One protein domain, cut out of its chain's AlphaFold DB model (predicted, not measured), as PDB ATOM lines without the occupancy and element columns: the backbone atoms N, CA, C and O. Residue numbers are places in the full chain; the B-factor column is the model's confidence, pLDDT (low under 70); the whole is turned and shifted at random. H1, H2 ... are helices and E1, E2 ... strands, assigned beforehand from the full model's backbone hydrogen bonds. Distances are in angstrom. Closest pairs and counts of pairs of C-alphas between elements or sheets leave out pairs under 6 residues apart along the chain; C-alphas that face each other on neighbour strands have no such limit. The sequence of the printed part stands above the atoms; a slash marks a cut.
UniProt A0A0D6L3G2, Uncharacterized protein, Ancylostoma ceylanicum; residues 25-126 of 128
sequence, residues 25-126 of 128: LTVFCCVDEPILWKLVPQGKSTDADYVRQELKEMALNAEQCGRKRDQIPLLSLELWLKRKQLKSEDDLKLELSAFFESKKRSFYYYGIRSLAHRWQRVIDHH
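AT A GLANCE: This is residues 25 to 126 of the 128 residues of an uncharacterized protein of Ancylostoma ceylanicum (UniProt A0A0D6L3G2). A small two-stranded hairpin, E1 and E2, lies between H1 on one face and H3 on the other; H2 meets H3 steeply, and residues 116 to 126, mostly in H4, stick out as an arm. The printed part has 102 residues with two named strands, then four named helices; the sheet is antiparallel, the class mostly helix. It is only just loose, close to compact: radius of gyration of the C-alphas 15.5 A, spans 44 by 33 by 29 A.

IN THESE COORDINATES: E1, residues 25 to 29, begins at C-alpha 25 (-8.111, -56.368, -16.579) and spans 12.8 A; E2, 34 to 40, spans 16.7 A. H1 is residues 48 to 64, 25.0 A; H2, 74 to 81, 10.7 A; H3, 89 to 102, 19.7 A. H4, 105 to 124, 29.8 A, ends at C-alpha 124 (-36.847, -39.619, -18.658).

HOW THE PARTS SIT: E1 and E2 form an antiparallel hairpin; N 26 and O 38, 2.8 A apart, are within hydrogen-bond range. The closest C-alphas of E2 and H1 are Ile 35 and Ala 62, 6.2 A; of E2 and H3, Pro 34 and Phe 100, 7.4 A. H2 and H3 only just touch, with 3 pairs of C-alphas within 8 A, closest Leu 77 and Phe 99, 7.3 A. H4 touches no helix. Every O i to N i+4 pair is within range in H2 and H3, 12 of 13 in H1, 13 of 16 in H4.

THE WHOLE: The C-alphas farthest apart, Ser 88 and Asp 124, are 45.1 A apart. The printed part has no cut and no long link. pLDDT is under 70 in residues 30 to 34, 42 to 46 and 62 to 75.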
ATOM      1  N   LEU A  25      -8.588 -57.376 -15.645       83.62
ATOM      2  CA  LEU A  25      -8.111 -56.368 -16.579       83.62
ATOM      3  C   LEU A  25      -8.506 -54.988 -16.053       83.62
ATOM      4  O   LEU A  25      -9.695 -54.719 -15.883       83.62
ATOM      5  N   THR A  26      -7.524 -54.111 -15.871       82.06
ATOM      6  CA  THR A  26      -7.751 -52.675 -15.705       82.06
ATOM      7  C   THR A  26      -7.624 -52.004 -17.069       82.06
ATOM      8  O   THR A  26      -6.643 -52.231 -17.777       82.06
ATOM      9  N   VAL A  27      -8.599 -51.175 -17.452       81.75
ATOM     10  CA  VAL A  27      -8.562 -50.376 -18.688       81.75
ATOM     11  C   VAL A  27      -8.957 -48.938 -18.383       81.75
ATOM     12  O   VAL A  27     -10.000 -48.689 -17.784       81.75
ATOM     13  N   PHE A  28      -8.168 -48.002 -18.888       76.81
ATOM     14  CA  PHE A  28      -8.458 -46.580 -18.969       76.81
ATOM     15  C   PHE A  28      -8.458 -46.172 -20.443       76.81
ATOM     16  O   PHE A  28      -7.551 -46.526 -21.194       76.81
ATOM     17  N   CYS A  29      -9.467 -45.432 -20.889       71.62
ATOM     18  CA  CYS A  29      -9.567 -44.998 -22.283       71.62
ATOM     19  C   CYS A  29     -10.218 -43.624 -22.416       71.62
ATOM     20  O   CYS A  29     -10.959 -43.189 -21.530       71.62
ATOM     21  N   CYS A  30      -9.910 -42.951 -23.527       68.94
ATOM     22  CA  CYS A  30     -10.511 -41.682 -23.924       68.94
ATOM     23  C   CYS A  30     -11.338 -41.844 -25.213       68.94
ATOM     24  O   CYS A  30     -11.560 -42.949 -25.703       68.94
ATOM     25  N   VAL A  31     -11.793 -40.715 -25.769       66.00
ATOM     26  CA  VAL A  31     -12.549 -40.630 -27.034       66.00
ATOM     27  C   VAL A  31     -11.808 -41.181 -28.236       66.00
ATOM     28  O   VAL A  31     -12.442 -41.570 -29.217       66.00
ATOM     29  N   ASP A  32     -10.488 -41.206 -28.159       64.56
ATOM     30  CA  ASP A  32      -9.654 -41.461 -29.309       64.56
ATOM     31  C   ASP A  32      -9.058 -42.866 -29.260       64.56
ATOM     32  O   ASP A  32      -9.235 -43.620 -30.218       64.56
ATOM     33  N   GLU A  33      -8.433 -43.236 -28.139       66.81
ATOM     34  CA  GLU A  33      -7.713 -44.499 -27.950       66.81
ATOM     35  C   GLU A  33      -7.698 -44.934 -26.465       66.81
ATOM     36  O   GLU A  33      -8.001 -44.136 -25.564       66.81
ATOM     37  N   PRO A  34      -7.371 -46.206 -26.162       68.94
ATOM     38  CA  PRO A  34      -7.061 -46.622 -24.798       68.94
ATOM     39  C   PRO A  34      -5.813 -45.901 -24.267       68.94
ATOM     40  O   PRO A  34      -4.751 -45.960 -24.870       68.94
ATOM     41  N   ILE A  35      -5.948 -45.243 -23.110       71.88
ATOM     42  CA  ILE A  35      -4.865 -44.518 -22.420       71.88
ATOM     43  C   ILE A  35      -3.915 -45.514 -21.748       71.88
ATOM     44  O   ILE A  35      -2.703 -45.326 -21.724       71.88
ATOM     45  N   LEU A  36      -4.479 -46.564 -21.149       74.56
ATOM     46  CA  LEU A  36      -3.731 -47.586 -20.433       74.56
ATOM     47  C   LEU A  36      -4.585 -48.842 -20.314       74.56
ATOM     48  O   LEU A  36      -5.766 -48.760 -19.990       74.56
ATOM     49  N   TRP A  37      -3.996 -50.015 -20.501       81.50
ATOM     50  CA  TRP A  37      -4.615 -51.261 -20.069       81.50
ATOM     51  C   TRP A  37      -3.558 -52.186 -19.476       81.50
ATOM     52  O   TRP A  37      -2.422 -52.222 -19.949       81.50
ATOM     53  N   LYS A  38      -3.922 -52.908 -18.413       83.44
ATOM     54  CA  LYS A  38      -3.031 -53.831 -17.703       83.44
ATOM     55  C   LYS A  38      -3.792 -55.031 -17.173       83.44
ATOM     56  O   LYS A  38      -4.914 -54.908 -16.690       83.44
ATOM     57  N   LEU A  39      -3.150 -56.192 -17.229       82.81
ATOM     58  CA  LEU A  39      -3.607 -57.362 -16.494       82.81
ATOM     59  C   LEU A  39      -3.038 -57.312 -15.081       82.81
ATOM     60  O   LEU A  39      -1.826 -57.200 -14.896       82.81
ATOM     61  N   VAL A  40      -3.921 -57.422 -14.095       81.44
ATOM     62  CA  VAL A  40      -3.525 -57.539 -12.696       81.44
ATOM     63  C   VAL A  40      -2.870 -58.908 -12.495       81.44
ATOM     64  O   VAL A  40      -3.453 -59.919 -12.907       81.44
ATOM     65  N   PRO A  41      -1.677 -58.968 -11.875       76.12
ATOM     66  CA  PRO A  41      -0.972 -60.224 -11.651       76.12
ATOM     67  C   PRO A  41      -1.836 -61.246 -10.906       76.12
ATOM     68  O   PRO A  41      -2.523 -60.907  -9.938       76.12
ATOM     69  N   GLN A  42      -1.778 -62.512 -11.326       66.69
ATOM     70  CA  GLN A  42      -2.546 -63.580 -10.684       66.69
ATOM     71  C   GLN A  42      -2.210 -63.694  -9.192       66.69
ATOM     72  O   GLN A  42      -1.047 -63.687  -8.796       66.69
ATOM     73  N   GLY A  43      -3.249 -63.813  -8.360       66.31
ATOM     74  CA  GLY A  43      -3.113 -63.959  -6.909       66.31
ATOM     75  C   GLY A  43      -2.965 -62.646  -6.133       66.31
ATOM     76  O   GLY A  43      -2.947 -62.690  -4.906       66.31
ATOM     77  N   LYS A  44      -2.916 -61.484  -6.801       66.94
ATOM     78  CA  LYS A  44      -3.025 -60.178  -6.136       66.94
ATOM     79  C   LYS A  44      -4.476 -59.693  -6.123       66.94
ATOM     80  O   LYS A  44      -5.133 -59.650  -7.160       66.94
ATOM     81  N   SER A  45      -4.963 -59.297  -4.948       63.94
ATOM     82  CA  SER A  45      -6.160 -58.463  -4.824       63.94
ATOM     83  C   SER A  45      -5.827 -57.033  -5.247       63.94
ATOM     84  O   SER A  45      -4.742 -56.545  -4.930       63.94
ATOM     85  N   THR A  46      -6.750 -56.346  -5.920       66.12
ATOM     86  CA  THR A  46      -6.695 -54.889  -6.115       66.12
ATOM     87  C   THR A  46      -6.830 -54.206  -4.758       66.12
ATOM     88  O   THR A  46      -7.930 -53.886  -4.313       66.12
ATOM     89  N   ASP A  47      -5.720 -54.044  -4.047       79.19
ATOM     90  CA  ASP A  47      -5.686 -53.183  -2.874       79.19
ATOM     91  C   ASP A  47      -5.681 -51.703  -3.298       79.19
ATOM     92  O   ASP A  47      -5.507 -51.351  -4.473       79.19
ATOM     93  N   ALA A  48      -5.923 -50.817  -2.334       78.44
ATOM     94  CA  ALA A  48      -5.995 -49.385  -2.595       78.44
ATOM     95  C   ALA A  48      -4.667 -48.809  -3.117       78.44
ATOM     96  O   ALA A  48      -4.682 -47.830  -3.867       78.44
ATOM     97  N   ASP A  49      -3.527 -49.402  -2.756       80.25
ATOM     98  CA  ASP A  49      -2.207 -48.944  -3.183       80.25
ATOM     99  C   ASP A  49      -1.917 -49.345  -4.635       80.25
ATOM    100  O   ASP A  49      -1.368 -48.545  -5.396       80.25
ATOM    101  N   TYR A  50      -2.375 -50.524  -5.058       77.88
ATOM    102  CA  TYR A  50      -2.333 -50.983  -6.440       77.88
ATOM    103  C   TYR A  50      -3.155 -50.056  -7.342       77.88
ATOM    104  O   TYR A  50      -2.636 -49.546  -8.336       77.88
ATOM    105  N   VAL A  51      -4.397 -49.741  -6.949       77.06
ATOM    106  CA  VAL A  51      -5.241 -48.781  -7.687       77.06
ATOM    107  C   VAL A  51      -4.591 -47.396  -7.719       77.06
ATOM    108  O   VAL A  51      -4.559 -46.751  -8.765       77.06
ATOM    109  N   ARG A  52      -4.026 -46.930  -6.599       81.38
ATOM    110  CA  ARG A  52      -3.331 -45.635  -6.535       81.38
ATOM    111  C   ARG A  52      -2.147 -45.579  -7.499       81.38
ATOM    112  O   ARG A  52      -1.931 -44.543  -8.127       81.38
ATOM    113  N   GLN A  53      -1.380 -46.659  -7.610       82.50
ATOM    114  CA  GLN A  53      -0.256 -46.734  -8.534       82.50
ATOM    115  C   GLN A  53      -0.726 -46.723  -9.995       82.50
ATOM    116  O   GLN A  53      -0.174 -45.965 -10.793       82.50
ATOM    117  N   GLU A  54      -1.774 -47.482 -10.330       80.94
ATOM    118  CA  GLU A  54      -2.374 -47.462 -11.671       80.94
ATOM    119  C   GLU A  54      -2.907 -46.071 -12.039       80.94
ATOM    120  O   GLU A  54      -2.702 -45.616 -13.161       80.94
ATOM    121  N   LEU A  55      -3.522 -45.354 -11.092       77.88
ATOM    122  CA  LEU A  55      -4.014 -43.989 -11.308       77.88
ATOM    123  C   LEU A  55      -2.886 -42.979 -11.551       77.88
ATOM    124  O   LEU A  55      -3.044 -42.088 -12.384       77.88
ATOM    125  N   LYS A  56      -1.746 -43.107 -10.860       82.69
ATOM    126  CA  LYS A  56      -0.573 -42.249 -11.111       82.69
ATOM    127  C   LYS A  56      -0.038 -42.445 -12.525       82.69
ATOM    128  O   LYS A  56       0.257 -41.474 -13.211       82.69
ATOM    129  N   GLU A  57       0.065 -43.692 -12.963       80.25
ATOM    130  CA  GLU A  57       0.540 -44.020 -14.304       80.25
ATOM    131  C   GLU A  57      -0.463 -43.613 -15.386       80.25
ATOM    132  O   GLU A  57      -0.075 -43.042 -16.402       80.25
ATOM    133  N   MET A  58      -1.759 -43.823 -15.141       76.25
ATOM    134  CA  MET A  58      -2.819 -43.296 -15.994       76.25
ATOM    135  C   MET A  58      -2.695 -41.780 -16.136       76.25
ATOM    136  O   MET A  58      -2.770 -41.291 -17.256       76.25
ATOM    137  N   ALA A  59      -2.516 -41.038 -15.040       71.19
ATOM    138  CA  ALA A  59      -2.404 -39.584 -15.086       71.19
ATOM    139  C   ALA A  59      -1.210 -39.137 -15.946       71.19
ATOM    140  O   ALA A  59      -1.380 -38.278 -16.806       71.19
ATOM    141  N   LEU A  60      -0.050 -39.786 -15.791       77.00
ATOM    142  CA  LEU A  60       1.134 -39.531 -16.621       77.00
ATOM    143  C   LEU A  60       0.875 -39.820 -18.110       77.00
ATOM    144  O   LEU A  60       1.216 -39.013 -18.970       77.00
ATOM    145  N   ASN A  61       0.227 -40.942 -18.428       71.44
ATOM    146  CA  ASN A  61      -0.082 -41.309 -19.815       71.44
ATOM    147  C   ASN A  61      -1.197 -40.432 -20.410       71.44
ATOM    148  O   ASN A  61      -1.220 -40.158 -21.610       71.44
ATOM    149  N   ALA A  62      -2.116 -39.952 -19.573       64.56
ATOM    150  CA  ALA A  62      -3.190 -39.053 -19.968       64.56
ATOM    151  C   ALA A  62      -2.675 -37.652 -20.316       64.56
ATOM    152  O   ALA A  62      -3.302 -36.986 -21.130       64.56
ATOM    153  N   GLU A  63      -1.534 -37.206 -19.781       66.12
ATOM    154  CA  GLU A  63      -0.909 -35.941 -20.202       66.12
ATOM    155  C   GLU A  63      -0.439 -35.976 -21.665       66.12
ATOM    156  O   GLU A  63      -0.450 -34.947 -22.342       66.12
ATOM    157  N   GLN A  64      -0.105 -37.161 -22.186       62.38
ATOM    158  CA  GLN A  64       0.239 -37.371 -23.598       62.38
ATOM    159  C   GLN A  64      -1.007 -37.530 -24.486       62.38
ATOM    160  O   GLN A  64      -0.949 -37.320 -25.698       62.38
ATOM    161  N   CYS A  65      -2.153 -37.861 -23.890       55.09
ATOM    162  CA  CYS A  65      -3.423 -38.030 -24.577       55.09
ATOM    163  C   CYS A  65      -4.226 -36.717 -24.523       55.09
ATOM    164  O   CYS A  65      -4.709 -36.301 -23.473       55.09
ATOM    165  N   GLY A  66      -4.377 -36.023 -25.654       52.88
ATOM    166  CA  GLY A  66      -5.064 -34.727 -25.711       52.88
ATOM    167  C   GLY A  66      -6.419 -34.718 -24.980       52.88
ATOM    168  O   GLY A  66      -7.286 -35.545 -25.246       52.88
ATOM    169  N   ARG A  67      -6.601 -33.756 -24.058       50.88
ATOM    170  CA  ARG A  67      -7.772 -33.588 -23.170       50.88
ATOM    171  C   ARG A  67      -9.125 -33.796 -23.872       50.88
ATOM    172  O   ARG A  67      -9.672 -32.800 -24.344       50.88
ATOM    173  N   LYS A  68      -9.738 -34.990 -23.852       44.81
ATOM    174  CA  LYS A  68     -11.196 -35.180 -24.069       44.81
ATOM    175  C   LYS A  68     -11.753 -36.410 -23.328       44.81
ATOM    176  O   LYS A  68     -11.106 -37.446 -23.238       44.81
ATOM    177  N   ARG A  69     -12.972 -36.228 -22.801       42.69
ATOM    178  CA  ARG A  69     -13.675 -36.997 -21.752       42.69
ATOM    179  C   ARG A  69     -14.317 -38.325 -22.208       42.69
ATOM    180  O   ARG A  69     -15.018 -38.332 -23.210       42.69
ATOM    181  N   ASP A  70     -14.105 -39.355 -21.383       44.91
ATOM    182  CA  ASP A  70     -14.942 -40.461 -20.848       44.91
ATOM    183  C   ASP A  70     -15.847 -41.369 -21.713       44.91
ATOM    184  O   ASP A  70     -16.996 -41.015 -21.983       44.91
ATOM    185  N   GLN A  71     -15.401 -42.622 -21.973       57.84
ATOM    186  CA  GLN A  71     -16.110 -43.908 -21.704       57.84
ATOM    187  C   GLN A  71     -15.396 -45.172 -22.255       57.84
ATOM    188  O   GLN A  71     -14.705 -45.110 -23.265       57.84
ATOM    189  N   ILE A  72     -15.690 -46.340 -21.648       53.00
ATOM    190  CA  ILE A  72     -15.077 -47.665 -21.898       53.00
ATOM    191  C   ILE A  72     -16.065 -48.660 -22.553       53.00
ATOM    192  O   ILE A  72     -17.118 -48.934 -21.974       53.00
ATOM    193  N   PRO A  73     -15.757 -49.291 -23.705       63.22
ATOM    194  CA  PRO A  73     -16.632 -50.287 -24.332       63.22
ATOM    195  C   PRO A  73     -16.339 -51.723 -23.845       63.22
ATOM    196  O   PRO A  73     -15.933 -52.590 -24.624       63.22
ATOM    197  N   LEU A  74     -16.598 -52.003 -22.560       65.19
ATOM    198  CA  LEU A  74     -16.396 -53.334 -21.952       65.19
ATOM    199  C   LEU A  74     -17.272 -54.434 -22.589       65.19
ATOM    200  O   LEU A  74     -16.822 -55.562 -22.770       65.19
ATOM    201  N   LEU A  75     -18.490 -54.101 -23.035       67.62
ATOM    202  CA  LEU A  75     -19.419 -55.066 -23.643       67.62
ATOM    203  C   LEU A  75     -18.886 -55.679 -24.950       67.62
ATOM    204  O   LEU A  75     -19.082 -56.860 -25.234       67.62
ATOM    205  N   SER A  76     -18.201 -54.877 -25.765       76.44
ATOM    206  CA  SER A  76     -17.630 -55.356 -27.028       76.44
ATOM    207  C   SER A  76     -16.417 -56.252 -26.797       76.44
ATOM    208  O   SER A  76     -16.206 -57.196 -27.559       76.44
ATOM    209  N   LEU A  77     -15.647 -55.974 -25.741       80.88
ATOM    210  CA  LEU A  77     -14.538 -56.817 -25.319       80.88
ATOM    211  C   LEU A  77     -15.047 -58.173 -24.817       80.88
ATOM    212  O   LEU A  77     -14.535 -59.209 -25.230       80.88
ATOM    213  N   GLU A  78     -16.111 -58.193 -24.011       79.81
ATOM    214  CA  GLU A  78     -16.724 -59.456 -23.590       79.81
ATOM    215  C   GLU A  78     -17.169 -60.315 -24.776       79.81
ATOM    216  O   GLU A  78     -16.912 -61.517 -24.803       79.81
ATOM    217  N   LEU A  79     -17.847 -59.717 -25.760       82.75
ATOM    218  CA  LEU A  79     -18.306 -60.439 -26.949       82.75
ATOM    219  C   LEU A  79     -17.139 -60.960 -27.796       82.75
ATOM    220  O   LEU A  79     -17.245 -62.048 -28.365       82.75
ATOM    221  N   TRP A  80     -16.041 -60.204 -27.865       83.19
ATOM    222  CA  TRP A  80     -14.809 -60.621 -28.533       83.19
ATOM    223  C   TRP A  80     -14.193 -61.847 -27.852       83.19
ATOM    224  O   TRP A  80     -13.937 -62.853 -28.511       83.19
ATOM    225  N   LEU A  81     -14.033 -61.792 -26.528       84.75
ATOM    226  CA  LEU A  81     -13.404 -62.856 -25.743       84.75
ATOM    227  C   LEU A  81     -14.285 -64.109 -25.629       84.75
ATOM    228  O   LEU A  81     -13.764 -65.219 -25.675       84.75
ATOM    229  N   LYS A  82     -15.618 -63.968 -25.570       81.06
ATOM    230  CA  LYS A  82     -16.573 -65.098 -25.489       81.06
ATOM    231  C   LYS A  82     -16.455 -66.096 -26.647       81.06
ATOM    232  O   LYS A  82     -16.912 -67.228 -26.516       81.06
ATOM    233  N   ARG A  83     -15.880 -65.691 -27.781       77.75
ATOM    234  CA  ARG A  83     -15.710 -66.537 -28.975       77.75
ATOM    235  C   ARG A  83     -14.345 -67.224 -29.046       77.75
ATOM    236  O   ARG A  83     -14.110 -67.972 -29.991       77.75
ATOM    237  N   LYS A  84     -13.449 -66.968 -28.090       82.25
ATOM    238  CA  LYS A  84     -12.054 -67.416 -28.129       82.25
ATOM    239  C   LYS A  84     -11.750 -68.380 -26.990       82.25
ATOM    240  O   LYS A  84     -12.283 -68.250 -25.893       82.25
ATOM    241  N   GLN A  85     -10.886 -69.356 -27.259       78.25
ATOM    242  CA  GLN A  85     -10.325 -70.207 -26.215       78.25
ATOM    243  C   GLN A  85      -8.975 -69.652 -25.785       78.25
ATOM    244  O   GLN A  85      -8.010 -69.714 -26.541       78.25
ATOM    245  N   LEU A  86      -8.929 -69.124 -24.568       81.19
ATOM    246  CA  LEU A  86      -7.715 -68.612 -23.948       81.19
ATOM    247  C   LEU A  86      -7.090 -69.739 -23.126       81.19
ATOM    248  O   LEU A  86      -7.711 -70.218 -22.173       81.19
ATOM    249  N   LYS A  87      -5.898 -70.203 -23.513       82.56
ATOM    250  CA  LYS A  87      -5.202 -71.298 -22.817       82.56
ATOM    251  C   LYS A  87      -4.152 -70.766 -21.848       82.56
ATOM    252  O   LYS A  87      -3.849 -71.425 -20.854       82.56
ATOM    253  N   SER A  88      -3.630 -69.573 -22.122       85.00
ATOM    254  CA  SER A  88      -2.621 -68.900 -21.314       85.00
ATOM    255  C   SER A  88      -2.939 -67.417 -21.098       85.00
ATOM    256  O   SER A  88      -3.801 -66.830 -21.756       85.00
ATOM    257  N   GLU A  89      -2.234 -66.803 -20.148       81.56
ATOM    258  CA  GLU A  89      -2.286 -65.352 -19.950       81.56
ATOM    259  C   GLU A  89      -1.668 -64.594 -21.136       81.56
ATOM    260  O   GLU A  89      -2.113 -63.496 -21.460       81.56
ATOM    261  N   ASP A  90      -0.686 -65.185 -21.816       85.69
ATOM    262  CA  ASP A  90      -0.063 -64.576 -22.992       85.69
ATOM    263  C   ASP A  90      -1.017 -64.576 -24.191       85.69
ATOM    264  O   ASP A  90      -1.112 -63.567 -24.888       85.69
ATOM    265  N   ASP A  91      -1.826 -65.632 -24.356       85.88
ATOM    266  CA  ASP A  91      -2.924 -65.645 -25.334       85.88
ATOM    267  C   ASP A  91      -3.909 -64.506 -25.043       85.88
ATOM    268  O   ASP A  91      -4.365 -63.819 -25.954       85.88
ATOM    269  N   LEU A  92      -4.223 -64.271 -23.762       85.75
ATOM    270  CA  LEU A  92      -5.099 -63.175 -23.353       85.75
ATOM    271  C   LEU A  92      -4.474 -61.809 -23.668       85.75
ATOM    272  O   LEU A  92      -5.180 -60.941 -24.177       85.75
ATOM    273  N   LYS A  93      -3.175 -61.607 -23.418       86.81
ATOM    274  CA  LYS A  93      -2.473 -60.357 -23.768       86.81
ATOM    275  C   LYS A  93      -2.500 -60.102 -25.271       86.81
ATOM    276  O   LYS A  93      -2.844 -58.999 -25.682       86.81
ATOM    277  N   LEU A  94      -2.197 -61.121 -26.077       88.94
ATOM    278  CA  LEU A  94      -2.245 -61.033 -27.538       88.94
ATOM    279  C   LEU A  94      -3.647 -60.666 -28.029       88.94
ATOM    280  O   LEU A  94      -3.804 -59.800 -28.887       88.94
ATOM    281  N   GLU A  95      -4.672 -61.284 -27.451       89.44
ATOM    282  CA  GLU A  95      -6.061 -61.018 -27.814       89.44
ATOM    283  C   GLU A  95      -6.551 -59.633 -27.399       89.44
ATOM    284  O   GLU A  95      -7.340 -59.017 -28.119       89.44
ATOM    285  N   LEU A  96      -6.074 -59.125 -26.263       86.81
ATOM    286  CA  LEU A  96      -6.341 -57.761 -25.824       86.81
ATOM    287  C   LEU A  96      -5.680 -56.745 -26.753       86.81
ATOM    288  O   LEU A  96      -6.368 -55.834 -27.215       86.81
ATOM    289  N   SER A  97      -4.402 -56.931 -27.095       86.94
ATOM    290  CA  SER A  97      -3.707 -56.076 -28.067       86.94
ATOM    291  C   SER A  97      -4.437 -56.064 -29.409       86.94
ATOM    292  O   SER A  97      -4.829 -55.001 -29.886       86.94
ATOM    293  N   ALA A  98      -4.750 -57.245 -29.957       88.75
ATOM    294  CA  ALA A  98      -5.476 -57.367 -31.219       88.75
ATOM    295  C   ALA A  98      -6.867 -56.716 -31.160       88.75
ATOM    296  O   ALA A  98      -7.312 -56.091 -32.127       88.75
ATOM    297  N   PHE A  99      -7.572 -56.834 -30.030       88.25
ATOM    298  CA  PHE A  99      -8.852 -56.164 -29.842       88.25
ATOM    299  C   PHE A  99      -8.690 -54.648 -29.927       88.25
ATOM    300  O   PHE A  99      -9.398 -54.032 -30.726       88.25
ATOM    301  N   PHE A 100      -7.785 -54.060 -29.142       83.44
ATOM    302  CA  PHE A 100      -7.610 -52.610 -29.078       83.44
ATOM    303  C   PHE A 100      -7.100 -52.029 -30.404       83.44
ATOM    304  O   PHE A 100      -7.655 -51.027 -30.853       83.44
ATOM    305  N   GLU A 101      -6.160 -52.701 -31.074       85.81
ATOM    306  CA  GLU A 101      -5.651 -52.330 -32.405       85.81
ATOM    307  C   GLU A 101      -6.728 -52.434 -33.498       85.81
ATOM    308  O   GLU A 101      -6.769 -51.628 -34.428       85.81
ATOM    309  N   SER A 102      -7.660 -53.392 -33.385       86.50
ATOM    310  CA  SER A 102      -8.752 -53.538 -34.360       86.50
ATOM    311  C   SER A 102      -9.789 -52.408 -34.305       86.50
ATOM    312  O   SER A 102     -10.606 -52.271 -35.225       86.50
ATOM    313  N   LYS A 103      -9.836 -51.626 -33.215       84.19
ATOM    314  CA  LYS A 103     -10.858 -50.593 -33.024       84.19
ATOM    315  C   LYS A 103     -10.417 -49.271 -33.626       84.19
ATOM    316  O   LYS A 103      -9.439 -48.664 -33.223       84.19
ATOM    317  N   LYS A 104     -11.238 -48.769 -34.547       81.81
ATOM    318  CA  LYS A 104     -11.104 -47.410 -35.077       81.81
ATOM    319  C   LYS A 104     -11.460 -46.384 -34.004       81.81
ATOM    320  O   LYS A 104     -12.388 -46.607 -33.237       81.81
ATOM    321  N   ARG A 105     -10.859 -45.197 -34.075       76.44
ATOM    322  CA  ARG A 105     -11.202 -44.021 -33.252       76.44
ATOM    323  C   ARG A 105     -12.712 -43.772 -33.106       76.44
ATOM    324  O   ARG A 105     -13.211 -43.470 -32.028       76.44
ATOM    325  N   SER A 106     -13.472 -43.949 -34.192       79.06
ATOM    326  CA  SER A 106     -14.928 -43.760 -34.190       79.06
ATOM    327  C   SER A 106     -15.658 -44.684 -33.211       79.06
ATOM    328  O   SER A 106     -16.683 -44.294 -32.661       79.06
ATOM    329  N   PHE A 107     -15.135 -45.884 -32.963       79.50
ATOM    330  CA  PHE A 107     -15.697 -46.839 -32.012       79.50
ATOM    331  C   PHE A 107     -15.725 -46.264 -30.590       79.50
ATOM    332  O   PHE A 107     -16.773 -46.293 -29.941       79.50
ATOM    333  N   TYR A 108     -14.611 -45.678 -30.147       75.69
ATOM    334  CA  TYR A 108     -14.516 -45.003 -28.854       75.69
ATOM    335  C   TYR A 108     -15.379 -43.732 -28.844       75.69
ATOM    336  O   TYR A 108     -16.219 -43.566 -27.960       75.69
ATOM    337  N   TYR A 109     -15.313 -42.913 -29.901       74.31
ATOM    338  CA  TYR A 109     -16.141 -41.708 -30.046       74.31
ATOM    339  C   TYR A 109     -17.653 -41.963 -29.901       74.31
ATOM    340  O   TYR A 109     -18.336 -41.259 -29.152       74.31
ATOM    341  N   TYR A 110     -18.202 -42.971 -30.589       74.00
ATOM    342  CA  TYR A 110     -19.635 -43.288 -30.518       74.00
ATOM    343  C   TYR A 110     -20.052 -43.800 -29.137       74.00
ATOM    344  O   TYR A 110     -21.116 -43.419 -28.635       74.00
ATOM    345  N   GLY A 111     -19.203 -44.613 -28.496       70.31
ATOM    346  CA  GLY A 111     -19.418 -45.061 -27.120       70.31
ATOM    347  C   GLY A 111     -19.630 -43.881 -26.172       70.31
ATOM    348  O   GLY A 111     -20.590 -43.868 -25.401       70.31
ATOM    349  N   ILE A 112     -18.819 -42.838 -26.325       74.88
ATOM    350  CA  ILE A 112     -18.844 -41.626 -25.498       74.88
ATOM    351  C   ILE A 112     -20.016 -40.718 -25.837       74.88
ATOM    352  O   ILE A 112     -20.740 -40.275 -24.951       74.88
ATOM    353  N   ARG A 113     -20.272 -40.452 -27.117       74.25
ATOM    354  CA  ARG A 113     -21.351 -39.532 -27.500       74.25
ATOM    355  C   ARG A 113     -22.738 -40.054 -27.106       74.25
ATOM    356  O   ARG A 113     -23.640 -39.268 -26.829       74.25
ATOM    357  N   SER A 114     -22.902 -41.375 -27.011       74.62
ATOM    358  CA  SER A 114     -24.139 -42.000 -26.521       74.62
ATOM    359  C   SER A 114     -24.399 -41.798 -25.018       74.62
ATOM    360  O   SER A 114     -25.479 -42.137 -24.537       74.62
ATOM    361  N   LEU A 115     -23.434 -41.259 -24.265       79.31
ATOM    362  CA  LEU A 115     -23.546 -41.000 -22.827       79.31
ATOM    363  C   LEU A 115     -24.575 -39.908 -22.532       79.31
ATOM    364  O   LEU A 115     -25.418 -40.096 -21.664       79.31
ATOM    365  N   ALA A 116     -24.591 -38.841 -23.338       83.19
ATOM    366  CA  ALA A 116     -25.600 -37.786 -23.243       83.19
ATOM    367  C   ALA A 116     -27.019 -38.349 -23.431       83.19
ATOM    368  O   ALA A 116     -27.911 -38.083 -22.634       83.19
ATOM    369  N   HIS A 117     -27.207 -39.212 -24.433       81.69
ATOM    370  CA  HIS A 117     -28.487 -39.888 -24.659       81.69
ATOM    371  C   HIS A 117     -28.856 -40.833 -23.501       81.69
ATOM    372  O   HIS A 117     -30.028 -40.990 -23.167       81.69
ATOM    373  N   ARG A 118     -27.880 -41.500 -22.877       83.38
ATOM    374  CA  ARG A 118     -28.131 -42.366 -21.716       83.38
ATOM    375  C   ARG A 118     -28.513 -41.576 -20.475       83.38
ATOM    376  O   ARG A 118     -29.440 -41.984 -19.791       83.38
ATOM    377  N   TRP A 119     -27.849 -40.458 -20.207       86.56
ATOM    378  CA  TRP A 119     -28.244 -39.562 -19.122       86.56
ATOM    379  C   TRP A 119     -29.639 -38.997 -19.344       86.56
ATOM    380  O   TRP A 119     -30.423 -38.974 -18.404       86.56
ATOM    381  N   GLN A 120     -29.981 -38.646 -20.587       86.56
ATOM    382  CA  GLN A 120     -31.344 -38.242 -20.911       86.56
ATOM    383  C   GLN A 120     -32.347 -39.351 -20.581       86.56
ATOM    384  O   GLN A 120     -33.308 -39.101 -19.873       86.56
ATOM    385  N   ARG A 121     -32.064 -40.601 -20.963       86.44
ATOM    386  CA  ARG A 121     -32.910 -41.745 -20.593       86.44
ATOM    387  C   ARG A 121     -33.050 -41.909 -19.074       86.44
ATOM    388  O   ARG A 121     -34.142 -42.169 -18.600       86.44
ATOM    389  N   VAL A 122     -31.976 -41.737 -18.305       89.12
ATOM    390  CA  VAL A 122     -32.041 -41.792 -16.832       89.12
ATOM    391  C   VAL A 122     -32.986 -40.720 -16.283       89.12
ATOM    392  O   VAL A 122     -33.756 -41.003 -15.370       89.12
ATOM    393  N   ILE A 123     -32.962 -39.513 -16.853       89.69
ATOM    394  CA  ILE A 123     -33.889 -38.431 -16.494       89.69
ATOM    395  C   ILE A 123     -35.324 -38.821 -16.868       89.69
ATOM    396  O   ILE A 123     -36.210 -38.769 -16.017       89.69
ATOM    397  N   ASP A 124     -35.533 -39.264 -18.109       92.75
ATOM    398  CA  ASP A 124     -36.847 -39.619 -18.658       92.75
ATOM    399  C   ASP A 124     -37.498 -40.797 -17.911       92.75
ATOM    400  O   ASP A 124     -38.720 -40.894 -17.839       92.75
ATOM    401  N   HIS A 125     -36.684 -41.687 -17.337       89.94
ATOM    402  CA  HIS A 125     -37.121 -42.870 -16.594       89.94
ATOM    403  C   HIS A 125     -36.948 -42.738 -15.072       89.94
ATOM    404  O   HIS A 125     -36.988 -43.742 -14.361       89.94
ATOM    405  N   HIS A 126     -36.761 -41.520 -14.551       84.81
ATOM    406  CA  HIS A 126     -36.640 -41.244 -13.111       84.81
ATOM    407  C   HIS A 126     -35.604 -42.119 -12.378       84.81
ATOM    408  O   HIS A 126     -35.785 -42.474 -11.213       84.81
TER     409      HIS A 126